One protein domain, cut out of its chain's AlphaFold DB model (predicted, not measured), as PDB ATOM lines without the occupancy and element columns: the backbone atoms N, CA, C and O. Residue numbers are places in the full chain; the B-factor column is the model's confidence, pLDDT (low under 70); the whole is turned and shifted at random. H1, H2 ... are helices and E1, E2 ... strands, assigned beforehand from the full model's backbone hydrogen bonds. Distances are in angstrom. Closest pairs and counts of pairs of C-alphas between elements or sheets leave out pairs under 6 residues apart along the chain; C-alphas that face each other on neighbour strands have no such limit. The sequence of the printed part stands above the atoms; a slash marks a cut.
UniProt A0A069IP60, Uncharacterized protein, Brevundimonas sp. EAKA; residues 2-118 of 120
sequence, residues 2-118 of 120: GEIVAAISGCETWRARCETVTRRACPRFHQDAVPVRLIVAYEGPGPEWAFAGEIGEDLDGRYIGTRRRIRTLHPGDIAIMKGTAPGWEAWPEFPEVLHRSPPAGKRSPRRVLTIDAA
ATOM      1  N   GLY A   2     177.053 175.336  93.859       92.06
ATOM      2  CA  GLY A   2     175.853 176.170  94.070       92.06
ATOM      3  C   GLY A   2     176.130 177.678  94.063       92.06
ATOM      4  O   GLY A   2     175.443 178.422  93.376       92.06
ATOM      5  N   GLU A   3     177.220 178.109  94.701       93.75
ATOM      6  CA  GLU A   3     177.673 179.511  94.671       93.75
ATOM      7  C   GLU A   3     177.969 180.031  93.257       93.75
ATOM      8  O   GLU A   3     177.737 181.199  92.980       93.75
ATOM      9  N   ILE A   4     178.427 179.169  92.341       94.38
ATOM     10  CA  ILE A   4     178.669 179.551  90.941       94.38
ATOM     11  C   ILE A   4     177.338 179.891  90.264       94.38
ATOM     12  O   ILE A   4     177.240 180.891  89.561       94.38
ATOM     13  N   VAL A   5     176.306 179.072  90.499       96.19
ATOM     14  CA  VAL A   5     174.958 179.333  89.978       96.19
ATOM     15  C   VAL A   5     174.416 180.634  90.558       96.19
ATOM     16  O   VAL A   5     173.970 181.474  89.788       96.19
ATOM     17  N   ALA A   6     174.531 180.833  91.874       94.50
ATOM     18  CA  ALA A   6     174.078 182.055  92.534       94.50
ATOM     19  C   ALA A   6     174.788 183.312  92.001       94.50
ATOM     20  O   ALA A   6     174.135 184.306  91.702       94.50
ATOM     21  N   ALA A   7     176.110 183.256  91.819       94.50
ATOM     22  CA  ALA A   7     176.895 184.374  91.301       94.50
ATOM     23  C   ALA A   7     176.525 184.739  89.855       94.50
ATOM     24  O   ALA A   7     176.475 185.915  89.513       94.50
ATOM     25  N   ILE A   8     176.253 183.740  89.009       92.38
ATOM     26  CA  ILE A   8     175.883 183.962  87.604       92.38
ATOM     27  C   ILE A   8     174.426 184.405  87.477       92.38
ATOM     28  O   ILE A   8     174.112 185.236  86.629       92.38
ATOM     29  N   SER A   9     173.526 183.842  88.286       92.00
ATOM     30  CA  SER A   9     172.094 184.114  88.177       92.00
ATOM     31  C   SER A   9     171.611 185.285  89.028       92.00
ATOM     32  O   SER A   9     170.470 185.711  88.877       92.00
ATOM     33  N   GLY A  10     172.416 185.763  89.977       92.62
ATOM     34  CA  GLY A  10     171.965 186.709  90.999       92.62
ATOM     35  C   GLY A  10     170.884 186.143  91.930       92.62
ATOM     36  O   GLY A  10     170.286 186.895  92.693       92.62
ATOM     37  N   CYS A  11     170.597 184.835  91.875       92.25
ATOM     38  CA  CYS A  11     169.622 184.201  92.760       92.25
ATOM     39  C   CYS A  11     170.325 183.716  94.025       92.25
ATOM     40  O   CYS A  11     171.242 182.901  93.952       92.25
ATOM     41  N   GLU A  12     169.853 184.156  95.188       90.31
ATOM     42  CA  GLU A  12     170.435 183.747  96.473       90.31
ATOM     43  C   GLU A  12     170.151 182.280  96.809       90.31
ATOM     44  O   GLU A  12     170.937 181.639  97.510       90.31
ATOM     45  N   THR A  13     169.053 181.721  96.286       94.75
ATOM     46  CA  THR A  13     168.699 180.319  96.513       94.75
ATOM     47  C   THR A  13     168.825 179.470  95.259       94.75
ATOM     48  O   THR A  13     168.645 179.920  94.125       94.75
ATOM     49  N   TRP A  14     169.170 178.206  95.479       96.88
ATOM     50  CA  TRP A  14     169.389 177.218  94.434       96.88
ATOM     51  C   TRP A  14     168.965 175.835  94.921       96.88
ATOM     52  O   TRP A  14     168.937 175.546  96.119       96.88
ATOM     53  N   ARG A  15     168.648 174.950  93.976       97.12
ATOM     54  CA  ARG A  15     168.280 173.559  94.245       97.12
ATOM     55  C   ARG A  15     169.229 172.626  93.517       97.12
ATOM     56  O   ARG A  15     169.282 172.629  92.292       97.12
ATOM     57  N   ALA A  16     169.925 171.781  94.270       97.38
ATOM     58  CA  ALA A  16     170.729 170.707  93.706       97.38
ATOM     59  C   ALA A  16     169.931 169.403  93.627       97.38
ATOM     60  O   ALA A  16     169.132 169.084  94.510       97.38
ATOM     61  N   ARG A  17     170.188 168.624  92.581       97.00
ATOM     62  CA  ARG A  17     169.648 167.283  92.418       97.00
ATOM     63  C   ARG A  17     170.705 166.368  91.820       97.00
ATOM     64  O   ARG A  17     171.228 166.653  90.753       97.00
ATOM     65  N   CYS A  18     171.001 165.261  92.495       97.25
ATOM     66  CA  CYS A  18     171.857 164.205  91.965       97.25
ATOM     67  C   CYS A  18     171.008 162.956  91.733       97.25
ATOM     68  O   CYS A  18     170.391 162.443  92.666       97.25
ATOM     69  N   GLU A  19     170.948 162.484  90.492       96.25
ATOM     70  CA  GLU A  19     170.078 161.381  90.091       96.25
ATOM     71  C   GLU A  19     170.832 160.324  89.290       96.25
ATOM     72  O   GLU A  19     171.708 160.617  88.473       96.25
ATOM     73  N   THR A  20     170.419 159.069  89.486       96.25
ATOM     74  CA  THR A  20     170.746 157.983  88.560       96.25
ATOM     75  C   THR A  20     169.661 157.904  87.491       96.25
ATOM     76  O   THR A  20     168.544 157.444  87.729       96.25
ATOM     77  N   VAL A  21     169.993 158.357  86.288       94.62
ATOM     78  CA  VAL A  21     169.096 158.398  85.139       94.62
ATOM     79  C   VAL A  21     169.185 157.077  84.381       94.62
ATOM     80  O   VAL A  21     170.204 156.751  83.776       94.62
ATOM     81  N   THR A  22     168.091 156.316  84.387       94.75
ATOM     82  CA  THR A  22     167.973 155.012  83.699       94.75
ATOM     83  C   THR A  22     167.024 155.044  82.501       94.75
ATOM     84  O   THR A  22     166.825 154.024  81.843       94.75
ATOM     85  N   ARG A  23     166.439 156.213  82.212       91.00
ATOM     86  CA  ARG A  23     165.576 156.479  81.056       91.00
ATOM     87  C   ARG A  23     165.841 157.877  80.511       91.00
ATOM     88  O   ARG A  23     166.208 158.777  81.260       91.00
ATOM     89  N   ARG A  24     165.614 158.078  79.216       86.81
ATOM     90  CA  ARG A  24     165.749 159.392  78.578       86.81
ATOM     91  C   ARG A  24     164.558 160.283  78.955       86.81
ATOM     92  O   ARG A  24     163.450 160.016  78.508       86.81
ATOM     93  N   ALA A  25     164.785 161.303  79.784       84.19
ATOM     94  CA  ALA A  25     163.726 162.204  80.257       84.19
ATOM     95  C   ALA A  25     163.416 163.337  79.261       84.19
ATOM     96  O   ALA A  25     162.254 163.560  78.940       84.19
ATOM     97  N   CYS A  26     164.451 163.994  78.723       92.56
ATOM     98  CA  CYS A  26     164.307 165.137  77.813       92.56
ATOM     99  C   CYS A  26     164.873 164.802  76.424       92.56
ATOM    100  O   CYS A  26     166.056 165.044  76.170       92.56
ATOM    101  N   PRO A  27     164.082 164.173  75.534       94.00
ATOM    102  CA  PRO A  27     164.588 163.675  74.261       94.00
ATOM    103  C   PRO A  27     164.772 164.742  73.170       94.00
ATOM    104  O   PRO A  27     165.488 164.496  72.196       94.00
ATOM    105  N   ARG A  28     164.130 165.900  73.320       96.81
ATOM    106  CA  ARG A  28     164.172 167.008  72.361       96.81
ATOM    107  C   ARG A  28     165.133 168.090  72.826       96.81
ATOM    108  O   ARG A  28     165.292 168.289  74.029       96.81
ATOM    109  N   PHE A  29     165.763 168.767  71.873       97.75
ATOM    110  CA  PHE A  29     166.517 169.988  72.131       97.75
ATOM    111  C   PHE A  29     165.582 171.079  72.648       97.75
ATOM    112  O   PHE A  29     164.527 171.320  72.061       97.75
ATOM    113  N   HIS A  30     165.953 171.685  73.771       96.44
ATOM    114  CA  HIS A  30     165.184 172.720  74.454       96.44
ATOM    115  C   HIS A  30     166.101 173.587  75.324       96.44
ATOM    116  O   HIS A  30     167.270 173.259  75.548       96.44
ATOM    117  N   GLN A  31     165.543 174.680  75.829       95.81
ATOM    118  CA  GLN A  31     166.038 175.354  77.024       95.81
ATOM    119  C   GLN A  31     165.136 174.980  78.193       95.81
ATOM    120  O   GLN A  31     163.932 174.772  78.021       95.81
ATOM    121  N   ASP A  32     165.716 174.882  79.381       95.00
ATOM    122  CA  ASP A  32     164.939 174.639  80.588       95.00
ATOM    123  C   ASP A  32     164.175 175.899  81.006       95.00
ATOM    124  O   ASP A  32     164.692 177.012  80.914       95.00
ATOM    125  N   ALA A  33     162.983 175.711  81.571       93.62
ATOM    126  CA  ALA A  33     162.188 176.781  82.176       93.62
ATOM    127  C   ALA A  33     162.694 177.141  83.592       93.62
ATOM    128  O   ALA A  33     161.937 177.145  84.561       93.62
ATOM    129  N   VAL A  34     163.998 177.392  83.715       94.38
ATOM    130  CA  VAL A  34     164.678 177.898  84.921       94.38
ATOM    131  C   VAL A  34     165.517 179.125  84.543       94.38
ATOM    132  O   VAL A  34     165.731 179.353  83.355       94.38
ATOM    133  N   PRO A  35     166.015 179.927  85.496       94.38
ATOM    134  CA  PRO A  35     166.925 181.025  85.166       94.38
ATOM    135  C   PRO A  35     168.252 180.517  84.588       94.38
ATOM    136  O   PRO A  35     168.623 180.800  83.449       94.38
ATOM    137  N   VAL A  36     168.942 179.689  85.374       95.44
ATOM    138  CA  VAL A  36     170.236 179.086  85.055       95.44
ATOM    139  C   VAL A  36     170.258 177.675  85.623       95.44
ATOM    140  O   VAL A  36     169.838 177.457  86.761       95.44
ATOM    141  N   ARG A  37     170.788 176.732  84.843       96.81
ATOM    142  CA  ARG A  37     171.100 175.372  85.284       96.81
ATOM    143  C   ARG A  37     172.581 175.092  85.104       96.81
ATOM    144  O   ARG A  37     173.104 175.191  83.999       96.81
ATOM    145  N   LEU A  38     173.238 174.655  86.167       98.06
ATOM    146  CA  LEU A  38     174.496 173.927  86.062       98.06
ATOM    147  C   LEU A  38     174.187 172.438  85.902       98.06
ATOM    148  O   LEU A  38     173.354 171.901  86.630       98.06
ATOM    149  N   ILE A  39     174.864 171.764  84.976       97.50
ATOM    150  CA  ILE A  39     174.721 170.327  84.744       97.50
ATOM    151  C   ILE A  39     176.085 169.651  84.600       97.50
ATOM    152  O   ILE A  39     176.961 170.135  83.884       97.50
ATOM    153  N   VAL A  40     176.244 168.517  85.285       97.88
ATOM    154  CA  VAL A  40     177.436 167.659  85.238       97.88
ATOM    155  C   VAL A  40     176.986 166.210  85.145       97.88
ATOM    156  O   VAL A  40     176.206 165.744  85.976       97.88
ATOM    157  N   ALA A  41     177.490 165.473  84.160       96.75
ATOM    158  CA  ALA A  41     177.409 164.016  84.172       96.75
ATOM    159  C   ALA A  41     178.695 163.457  84.783       96.75
ATOM    160  O   ALA A  41     179.780 163.767  84.313       96.75
ATOM    161  N   TYR A  42     178.588 162.639  85.825       96.81
ATOM    162  CA  TYR A  42     179.728 161.954  86.444       96.81
ATOM    163  C   TYR A  42     179.956 160.557  85.868       96.81
ATOM    164  O   TYR A  42     181.072 160.052  85.882       96.81
ATOM    165  N   GLU A  43     178.899 159.925  85.362       95.44
ATOM    166  CA  GLU A  43     178.950 158.595  84.760       95.44
ATOM    167  C   GLU A  43     177.999 158.547  83.561       95.44
ATOM    168  O   GLU A  43     176.881 159.068  83.639       95.44
ATOM    169  N   GLY A  44     178.432 157.907  82.469       92.69
ATOM    170  CA  GLY A  44     177.691 157.817  81.208       92.69
ATOM    171  C   GLY A  44     177.709 159.113  80.375       92.69
ATOM    172  O   GLY A  44     178.341 160.091  80.769       92.69
ATOM    173  N   PRO A  45     177.055 159.141  79.195       91.12
ATOM    174  CA  PRO A  45     177.159 160.276  78.278       91.12
ATOM    175  C   PRO A  45     176.519 161.548  78.850       91.12
ATOM    176  O   PRO A  45     175.375 161.532  79.324       91.12
ATOM    177  N   GLY A  46     177.242 162.665  78.784       94.38
ATOM    178  CA  GLY A  46     176.752 163.959  79.243       94.38
ATOM    179  C   GLY A  46     175.674 164.553  78.335       94.38
ATOM    180  O   GLY A  46     175.360 163.996  77.285       94.38
ATOM    181  N   PRO A  47     175.046 165.661  78.750       95.62
ATOM    182  CA  PRO A  47     174.067 166.364  77.930       95.62
ATOM    183  C   PRO A  47     174.588 166.645  76.518       95.62
ATOM    184  O   PRO A  47     175.747 167.011  76.321       95.62
ATOM    185  N   GLU A  48     173.703 166.478  75.542       97.31
ATOM    186  CA  GLU A  48     173.950 166.905  74.171       97.31
ATOM    187  C   GLU A  48     173.520 168.365  74.030       97.31
ATOM    188  O   GLU A  48     172.485 168.748  74.578       97.31
ATOM    189  N   TRP A  49     174.268 169.165  73.273       97.69
ATOM    190  CA  TRP A  49     173.966 170.572  73.025       97.69
ATOM    191  C   TRP A  49     174.313 171.002  71.596       97.69
ATOM    192  O   TRP A  49     175.154 170.392  70.932       97.69
ATOM    193  N   ALA A  50     173.649 172.051  71.122       97.69
ATOM    194  CA  ALA A  50     173.913 172.708  69.843       97.69
ATOM    195  C   ALA A  50     173.418 174.161  69.896       97.69
ATOM    196  O   ALA A  50     172.597 174.502  70.752       97.69
ATOM    197  N   PHE A  51     173.888 175.015  68.985       96.69
ATOM    198  CA  PHE A  51     173.289 176.343  68.846       96.69
ATOM    199  C   PHE A  51     171.933 176.239  68.140       96.69
ATOM    200  O   PHE A  51     171.785 175.464  67.192       96.69
ATOM    201  N   ALA A  52     170.947 177.030  68.565       95.19
ATOM    202  CA  ALA A  52     169.598 177.001  67.992       95.19
ATOM    203  C   ALA A  52     169.614 177.222  66.470       95.19
ATOM    204  O   ALA A  52     169.008 176.456  65.720       95.19
ATOM    205  N   GLY A  53     170.412 178.188  66.002       94.94
ATOM    206  CA  GLY A  53     170.587 178.474  64.575       94.94
ATOM    207  C   GLY A  53     171.237 177.345  63.762       94.94
ATOM    208  O   GLY A  53     171.120 177.334  62.541       94.94
ATOM    209  N   GLU A  54     171.901 176.377  64.403       95.62
ATOM    210  CA  GLU A  54     172.498 175.225  63.716       95.62
ATOM    211  C   GLU A  54     171.518 174.069  63.501       95.62
ATOM    212  O   GLU A  54     171.747 173.245  62.612       95.62
ATOM    213  N   ILE A  55     170.468 173.978  64.325       95.12
ATOM    214  CA  ILE A  55     169.505 172.870  64.275       95.12
ATOM    215  C   ILE A  55     168.135 173.291  63.732       95.12
ATOM    216  O   ILE A  55     167.409 172.446  63.206       95.12
ATOM    217  N   GLY A  56     167.796 174.582  63.822       94.25
ATOM    218  CA  GLY A  56     166.517 175.120  63.366       94.25
ATOM    219  C   GLY A  56     165.338 174.364  63.977       94.25
ATOM    220  O   GLY A  56     165.277 174.143  65.186       94.25
ATOM    221  N   GLU A  57     164.410 173.922  63.131       95.25
ATOM    222  CA  GLU A  57     163.202 173.213  63.566       95.25
ATOM    223  C   GLU A  57     163.424 171.714  63.861       95.25
ATOM    224  O   GLU A  57     162.547 171.059  64.432       95.25
ATOM    225  N   ASP A  58     164.595 171.141  63.537       96.62
ATOM    226  CA  ASP A  58     164.909 169.722  63.784       96.62
ATOM    227  C   ASP A  58     165.353 169.471  65.234       96.62
ATOM    228  O   ASP A  58     166.429 168.942  65.524       96.62
ATOM    229  N   LEU A  59     164.480 169.815  66.179       96.56
ATOM    230  CA  LEU A  59     164.719 169.659  67.618       96.56
ATOM    231  C   LEU A  59     164.864 168.190  68.059       96.56
ATOM    232  O   LEU A  59     165.288 167.909  69.182       96.56
ATOM    233  N   ASP A  60     164.524 167.237  67.192       95.38
ATOM    234  CA  ASP A  60     164.754 165.809  67.413       95.38
ATOM    235  C   ASP A  60     166.158 165.355  66.959       95.38
ATOM    236  O   ASP A  60     166.609 164.265  67.334       95.38
ATOM    237  N   GLY A  61     166.883 166.162  66.176       93.94
ATOM    238  CA  GLY A  61     168.185 165.804  65.607       93.94
ATOM    239  C   GLY A  61     168.112 164.617  64.644       93.94
ATOM    240  O   GLY A  61     168.950 163.704  64.699       93.94
ATOM    241  N   ARG A  62     167.073 164.564  63.806       93.75
ATOM    242  CA  ARG A  62     166.840 163.451  62.875       93.75
ATOM    243  C   ARG A  62     167.706 163.564  61.629       93.75
ATOM    244  O   ARG A  62     168.178 162.535  61.143       93.75
ATOM    245  N   TYR A  63     167.937 164.776  61.134       96.06
ATOM    246  CA  TYR A  63     168.674 164.993  59.897       96.06
ATOM    247  C   TYR A  63     170.183 164.872  60.106       96.06
ATOM    248  O   TYR A  63     170.735 165.254  61.138       96.06
ATOM    249  N   ILE A  64     170.883 164.356  59.090       94.94
ATOM    250  CA  ILE A  64     172.346 164.196  59.121       94.94
ATOM    251  C   ILE A  64     173.039 165.548  59.334       94.94
ATOM    252  O   ILE A  64     174.020 165.612  60.074       94.94
ATOM    253  N   GLY A  65     172.515 166.617  58.723       94.62
ATOM    254  CA  GLY A  65     173.014 167.981  58.911       94.62
ATOM    255  C   GLY A  65     173.006 168.387  60.383       94.62
ATOM    256  O   GLY A  65     174.055 168.728  60.923       94.62
ATOM    257  N   THR A  66     171.863 168.227  61.051       94.81
ATOM    258  CA  THR A  66     171.686 168.501  62.481       94.81
ATOM    259  C   THR A  66     172.611 167.651  63.341       94.81
ATOM    260  O   THR A  66     173.325 168.177  64.188       94.81
ATOM    261  N   ARG A  67     172.674 166.334  63.093       94.94
ATOM    262  CA  ARG A  67     173.502 165.402  63.881       94.94
ATOM    263  C   ARG A  67     174.978 165.780  63.907       94.94
ATOM    264  O   ARG A  67     175.630 165.562  64.918       94.94
ATOM    265  N   ARG A  68     175.500 166.368  62.827       96.31
ATOM    266  CA  ARG A  68     176.894 166.841  62.746       96.31
ATOM    267  C   ARG A  68     177.168 168.105  63.568       96.31
ATOM    268  O   ARG A  68     178.329 168.451  63.755       96.31
ATOM    269  N   ARG A  69     176.126 168.806  64.021       97.06
ATOM    270  CA  ARG A  69     176.214 170.010  64.863       97.06
ATOM    271  C   ARG A  69     176.043 169.706  66.349       97.06
ATOM    272  O   ARG A  69     176.402 170.534  67.179       97.06
ATOM    273  N   ILE A  70     175.531 168.519  66.679       97.06
ATOM    274  CA  ILE A  70     175.348 168.072  68.058       97.06
ATOM    275  C   ILE A  70     176.710 167.810  68.694       97.06
ATOM    276  O   ILE A  70     177.521 167.036  68.186       97.06
ATOM    277  N   ARG A  71     176.929 168.429  69.846       97.31
ATOM    278  CA  ARG A  71     178.093 168.228  70.706       97.31
ATOM    279  C   ARG A  71     177.630 167.508  71.961       97.31
ATOM    280  O   ARG A  71     176.508 167.711  72.407       97.31
ATOM    281  N   THR A  72     178.478 166.660  72.527       96.81
ATOM    282  CA  THR A  72     178.172 165.921  73.761       96.81
ATOM    283  C   THR A  72     179.187 166.303  74.819       96.81
ATOM    284  O   THR A  72     180.382 166.316  74.534       96.81
ATOM    285  N   LEU A  73     178.712 166.624  76.019       97.31
ATOM    286  CA  LEU A  73     179.583 166.838  77.171       97.31
ATOM    287  C   LEU A  73     180.169 165.503  77.642       97.31
ATOM    288  O   LEU A  73     179.465 164.488  77.704       97.31
ATOM    289  N   HIS A  74     181.450 165.500  77.988       96.38
ATOM    290  CA  HIS A  74     182.117 164.340  78.562       96.38
ATOM    291  C   HIS A  74     181.837 164.239  80.067       96.38
ATOM    292  O   HIS A  74     181.461 165.227  80.705       96.38
ATOM    293  N   PRO A  75     182.004 163.047  80.667       96.06
ATOM    294  CA  PRO A  75     181.942 162.916  82.113       96.06
ATOM    295  C   PRO A  75     182.910 163.879  82.813       96.06
ATOM    296  O   PRO A  75     184.091 163.923  82.479       96.06
ATOM    297  N   GLY A  76     182.407 164.629  83.791       96.75
ATOM    298  CA  GLY A  76     183.155 165.647  84.531       96.75
ATOM    299  C   GLY A  76     183.111 167.053  83.926       96.75
ATOM    300  O   GLY A  76     183.414 168.002  84.648       96.75
ATOM    301  N   ASP A  77     182.677 167.217  82.671       97.69
ATOM    302  CA  ASP A  77     182.470 168.547  82.094       97.69
ATOM    303  C   ASP A  77     181.375 169.293  82.870       97.69
ATOM    304  O   ASP A  77     180.308 168.745  83.173       97.69
ATOM    305  N   ILE A  78     181.636 170.568  83.163       96.62
ATOM    306  CA  ILE A  78     180.684 171.463  83.820       96.62
ATOM    307  C   ILE A  78     180.093 172.385  82.764       96.62
ATOM    308  O   ILE A  78     180.802 173.207  82.185       96.62
ATOM    309  N   ALA A  79     178.784 172.281  82.547       97.00
ATOM    310  CA  ALA A  79     178.055 173.228  81.716       97.00
ATOM    311  C   ALA A  79     177.122 174.080  82.565       97.00
ATOM    312  O   ALA A  79     176.440 173.577  83.455       97.00
ATOM    313  N   ILE A  80     177.081 175.370  82.251       96.06
ATOM    314  CA  ILE A  80     176.157 176.338  82.833       96.06
ATOM    315  C   ILE A  80     175.298 176.845  81.686       96.06
ATOM    316  O   ILE A  80     175.809 177.395  80.714       96.06
ATOM    317  N   MET A  81     174.003 176.582  81.769       94.81
ATOM    318  CA  MET A  81     173.049 176.798  80.695       94.81
ATOM    319  C   MET A  81     172.018 177.828  81.135       94.81
ATOM    320  O   MET A  81     171.359 177.666  82.164       94.81
ATOM    321  N   LYS A  82     171.885 178.885  80.337       93.50
ATOM    322  CA  LYS A  82     170.836 179.891  80.479       93.50
ATOM    323  C   LYS A  82     169.493 179.277  80.078       93.50
ATOM    324  O   LYS A  82     169.367 178.750  78.969       93.50
ATOM    325  N   GLY A  83     168.508 179.346  80.962       93.81
ATOM    326  CA  GLY A  83     167.148 178.921  80.656       93.81
ATOM    327  C   GLY A  83     166.251 180.089  80.241       93.81
ATOM    328  O   GLY A  83     166.735 181.122  79.766       93.81
ATOM    329  N   THR A  84     164.944 179.885  80.381       93.75
ATOM    330  CA  THR A  84     163.881 180.760  79.853       93.75
ATOM    331  C   THR A  84     162.846 181.174  80.903       93.75
ATOM    332  O   THR A  84     161.716 181.521  80.559       93.75
ATOM    333  N   ALA A  85     163.188 181.117  82.193       92.44
ATOM    334  CA  ALA A  85     162.306 181.648  83.236       92.44
ATOM    335  C   ALA A  85     161.992 183.151  83.010       92.44
ATOM    336  O   ALA A  85     162.770 183.842  82.353       92.44
ATOM    337  N   PRO A  86     160.885 183.687  83.556       89.38
ATOM    338  CA  PRO A  86     160.600 185.123  83.490       89.38
ATOM    339  C   PRO A  86     161.776 185.975  83.997       89.38
ATOM    340  O   PRO A  86     162.387 185.636  85.012       89.38
ATOM    341  N   GLY A  87     162.111 187.058  83.287       87.06
ATOM    342  CA  GLY A  87     163.307 187.871  83.552       87.06
ATOM    343  C   GLY A  87     164.612 187.267  83.015       87.06
ATOM    344  O   GLY A  87     165.688 187.826  83.227       87.06
ATOM    345  N   TRP A  88     164.527 186.114  82.345       88.25
ATOM    346  CA  TRP A  88     165.612 185.435  81.641       88.25
ATOM    347  C   TRP A  88     165.230 185.227  80.171       88.25
ATOM    348  O   TRP A  88     165.375 184.135  79.616       88.25
ATOM    349  N   GLU A  89     164.769 186.287  79.510       83.44
ATOM    350  CA  GLU A  89     164.476 186.314  78.074       83.44
ATOM    351  C   GLU A  89     165.753 186.166  77.226       83.44
ATOM    352  O   GLU A  89     166.873 186.173  77.746       83.44
ATOM    353  N   ALA A  90     165.603 185.985  75.910       79.62
ATOM    354  CA  ALA A  90     166.734 185.868  74.992       79.62
ATOM    355  C   ALA A  90     167.705 187.050  75.148       79.62
ATOM    356  O   ALA A  90     167.278 188.195  75.290       79.62
ATOM    357  N   TRP A  91     169.005 186.756  75.123       85.69
ATOM    358  CA  TRP A  91     170.074 187.756  75.119       85.69
ATOM    359  C   TRP A  91     170.530 187.920  73.670       85.69
ATOM    360  O   TRP A  91     171.258 187.050  73.189       85.69
ATOM    361  N   PRO A  92     170.044 188.939  72.932       84.69
ATOM    362  CA  PRO A  92     170.191 189.005  71.475       84.69
ATOM    363  C   PRO A  92     171.645 189.007  70.990       84.69
ATOM    364  O   PRO A  92     171.922 188.662  69.844       84.69
ATOM    365  N   GLU A  93     172.576 189.405  71.850       90.19
ATOM    366  CA  GLU A  93     174.008 189.445  71.587       90.19
ATOM    367  C   GLU A  93     174.699 188.071  71.688       90.19
ATOM    368  O   GLU A  93     175.830 187.922  71.222       90.19
ATOM    369  N   PHE A  94     174.031 187.057  72.253       88.25
ATOM    370  CA  PHE A  94     174.571 185.709  72.421       88.25
ATOM    371  C   PHE A  94     173.738 184.659  71.673       88.25
ATOM    372  O   PHE A  94     172.508 184.714  71.667       88.25
ATOM    373  N   PRO A  95     174.382 183.648  71.064       90.81
ATOM    374  CA  PRO A  95     173.653 182.567  70.421       90.81
ATOM    375  C   PRO A  95     172.907 181.725  71.460       90.81
ATOM    376  O   PRO A  95     173.460 181.335  72.491       90.81
ATOM    377  N   GLU A  96     171.665 181.373  71.147       93.31
ATOM    378  CA  GLU A  96     170.887 180.456  71.973       93.31
ATOM    379  C   GLU A  96     171.489 179.048  71.934       93.31
ATOM    380  O   GLU A  96     171.780 178.496  70.868       93.31
ATOM    381  N   VAL A  97     171.649 178.448  73.113       95.31
ATOM    382  CA  VAL A  97     172.110 177.068  73.273       95.31
ATOM    383  C   VAL A  97     170.926 176.198  73.654       95.31
ATOM    384  O   VAL A  97     170.293 176.398  74.690       95.31
ATOM    385  N   LEU A  98     170.665 175.195  72.828       96.88
ATOM    386  CA  LEU A  98     169.683 174.164  73.107       96.88
ATOM    387  C   LEU A  98     170.399 172.926  73.618       96.88
ATOM    388  O   LEU A  98     171.468 172.566  73.123       96.88
ATOM    389  N   HIS A  99     169.784 172.233  74.570       97.19
ATOM    390  CA  HIS A  99     170.327 170.997  75.109       97.19
ATOM    391  C   HIS A  99     169.270 169.899  75.204       97.19
ATOM    392  O   HIS A  99     168.063 170.138  75.131       97.19
ATOM    393  N   ARG A 100     169.731 168.656  75.328       96.44
ATOM    394  CA  ARG A 100     168.877 167.491  75.555       96.44
ATOM    395  C   ARG A 100     169.606 166.413  76.338       96.44
ATOM    396  O   ARG A 100     170.833 166.362  76.421       96.44
ATOM    397  N   SER A 101     168.828 165.480  76.864       94.12
ATOM    398  CA  SER A 101     169.356 164.254  77.445       94.12
ATOM    399  C   SER A 101     169.730 163.277  76.321       94.12
ATOM    400  O   SER A 101     168.839 162.925  75.541       94.12
ATOM    401  N   PRO A 102     170.955 162.729  76.258       90.81
ATOM    402  CA  PRO A 102     171.221 161.542  75.446       90.81
ATOM    403  C   PRO A 102     170.443 160.321  75.975       90.81
ATOM    404  O   PRO A 102     169.849 160.372  77.067       90.81
ATOM    405  N   PRO A 103     170.412 159.214  75.211       89.81
ATOM    406  CA  PRO A 103     169.862 157.943  75.666       89.81
ATOM    407  C   PRO A 103     170.504 157.444  76.970       89.81
ATOM    408  O   PRO A 103     171.703 157.591  77.194       89.81
ATOM    409  N   ALA A 104     169.688 156.823  77.820       91.50
ATOM    410  CA  ALA A 104     170.111 156.135  79.036       91.50
ATOM    411  C   ALA A 104     169.269 154.868  79.210       91.50
ATOM    412  O   ALA A 104     168.112 154.835  78.778       91.50
ATOM    413  N   GLY A 105     169.834 153.845  79.849       91.75
ATOM    414  CA  GLY A 105     169.168 152.561  80.049       91.75
ATOM    415  C   GLY A 105     169.609 151.883  81.340       91.75
ATOM    416  O   GLY A 105     170.626 152.241  81.921       91.75
ATOM    417  N   LYS A 106     168.876 150.857  81.786       91.38
ATOM    418  CA  LYS A 106     169.200 150.123  83.028       91.38
ATOM    419  C   LYS A 106     170.609 149.508  83.035       91.38
ATOM    420  O   LYS A 106     171.202 149.384  84.094       91.38
ATOM    421  N   ARG A 107     171.127 149.119  81.862       92.94
ATOM    422  CA  ARG A 107     172.478 148.546  81.687       92.94
ATOM    423  C   ARG A 107     173.565 149.596  81.436       92.94
ATOM    424  O   ARG A 107     174.739 149.264  81.452       92.94
ATOM    425  N   SER A 108     173.166 150.836  81.177       91.94
ATOM    426  CA  SER A 108     174.047 151.969  80.891       91.94
ATOM    427  C   SER A 108     173.436 153.224  81.527       91.94
ATOM    428  O   SER A 108     172.909 154.094  80.812       91.94
ATOM    429  N   PRO A 109     173.356 153.260  82.873       94.50
ATOM    430  CA  PRO A 109     172.781 154.386  83.582       94.50
ATOM    431  C   PRO A 109     173.688 155.606  83.451       94.50
ATOM    432  O   PRO A 109     174.839 155.516  83.024       94.50
ATOM    433  N   ARG A 110     173.159 156.759  83.848       95.19
ATOM    434  CA  ARG A 110     173.951 157.979  83.980       95.19
ATOM    435  C   ARG A 110     173.817 158.542  85.375       95.19
ATOM    436  O   ARG A 110     172.715 158.525  85.916       95.19
ATOM    437  N   ARG A 111     174.899 159.070  85.936       97.00
ATOM    438  CA  ARG A 111     174.859 159.819  87.199       97.00
ATOM    439  C   ARG A 111     175.000 161.288  86.877       97.00
ATOM    440  O   ARG A 111     176.035 161.693  86.359       97.00
ATOM    441  N   VAL A 112     173.952 162.057  87.132       97.31
ATOM    442  CA  VAL A 112     173.885 163.462  86.726       97.31
ATOM    443  C   VAL A 112     173.586 164.316  87.945       97.31
ATOM    444  O   VAL A 112     172.659 164.015  88.695       97.31
ATOM    445  N   LEU A 113     174.371 165.374  88.124       98.00
ATOM    446  CA  LEU A 113     174.083 166.468  89.036       98.00
ATOM    447  C   LEU A 113     173.537 167.643  88.231       98.00
ATOM    448  O   LEU A 113     174.166 168.080  87.268       98.00
ATOM    449  N   THR A 114     172.402 168.178  88.663       97.62
ATOM    450  CA  THR A 114     171.920 169.492  88.248       97.62
ATOM    451  C   THR A 114     171.875 170.429  89.444       97.62
ATOM    452  O   THR A 114     171.614 170.001  90.572       97.62
ATOM    453  N   ILE A 115     172.131 171.710  89.209       98.25
ATOM    454  CA  ILE A 115     171.896 172.773  90.182       98.25
ATOM    455  C   ILE A 115     171.147 173.890  89.472       98.25
ATOM    456  O   ILE A 115     171.677 174.485  88.536       98.25
ATOM    457  N   ASP A 116     169.938 174.167  89.938       97.44
ATOM    458  CA  ASP A 116     169.058 175.176  89.358       97.44
ATOM    459  C   ASP A 116     169.039 176.406  90.248       97.44
ATOM    460  O   ASP A 116     168.886 176.284  91.467       97.44
ATOM    461  N   ALA A 117     169.142 177.583  89.642       95.62
ATOM    462  CA  ALA A 117     168.769 178.822  90.302       95.62
ATOM    463  C   ALA A 117     167.278 178.768  90.674       95.62
ATOM    464  O   ALA A 117     166.439 178.399  89.849       95.62
ATOM    465  N   ALA A 118     166.953 179.124  91.914       89.31
ATOM    466  CA  ALA A 118     165.596 179.118  92.440       89.31
ATOM    467  C   ALA A 118     165.265 180.531  92.947       89.31
ATOM    468  O   ALA A 118     165.633 180.879  94.067       89.31
TER     469      ALA A 118
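What this domain is: This is residues 2 to 118 of the 120 residues of an uncharacterized protein of Brevundimonas sp. EAKA (UniProt A0A069IP60). A twisted wall of four strands, E1, E6, E2 and E4, has H1 over one face at one end of its strands; beyond its E4 edge lies a small two-stranded sheet, E3 and E5, with the short helices H2 and H3 farther out. The printed part has 117 residues, with three named helices and six named strands in the order H1 E1 E2 E3 H2 H3 E4 E5 E6. Both sheets are antiparallel, and the class is mixed, though under half of the residues are in named elements. The whole is compact, with a radius of gyration of the C-alphas of 14.2 A and spans of 40 by 35 by 19 A.

Where its parts are: In the larger sheet E1 is residues 14 to 21, 21.0 A long, from C-alpha 14 at (169.389, 177.218, 94.434); E6 is residues 110 to 117, 22.4 A, ending with C-alpha 117 at (168.769, 178.822, 90.302); E2 is residues 36 to 43, 22.3 A; E4 is residues 78 to 82, 13.4 A. H1 is residues 2 to 9, 10.6 A. E3 is 48 to 51 and E5 is 97 to 100; H2 is 52 to 55 and H3 is 64 to 67, with C-alpha 64 at (172.346, 164.196, 59.121).

How they stand to each other: E1 and E6 pair through N 17 and O 114, 2.8 A; E6 and E2 through N 113 and O 40, 2.8 A; E2 and E4 through N 39 and O 79, 2.8 A. H1 is on the sheet at a height of 7.5 A, over E6 and only just over E2, with 3 C-alphas; its closest C-alphas to E6 are Val 5 and Ala 117, 6.2 A. Its O i to N i+4 pairs are within hydrogen-bond range; H2 and H3 are too short for such a pair. E3 and E5 pair through N 50 and O 98, 3.0 A. H2 and H3 are close but not clearly touching, the closest C-alphas being Ile 55 and Thr 66, 5.2 A.

The domain as a whole: The C-alphas farthest apart are Glu 12 and Ile 64, 42.2 A. The printed part has no cut; the links E1 to E2 and E4 to E5 are long. No printed residue has pLDDT under 70.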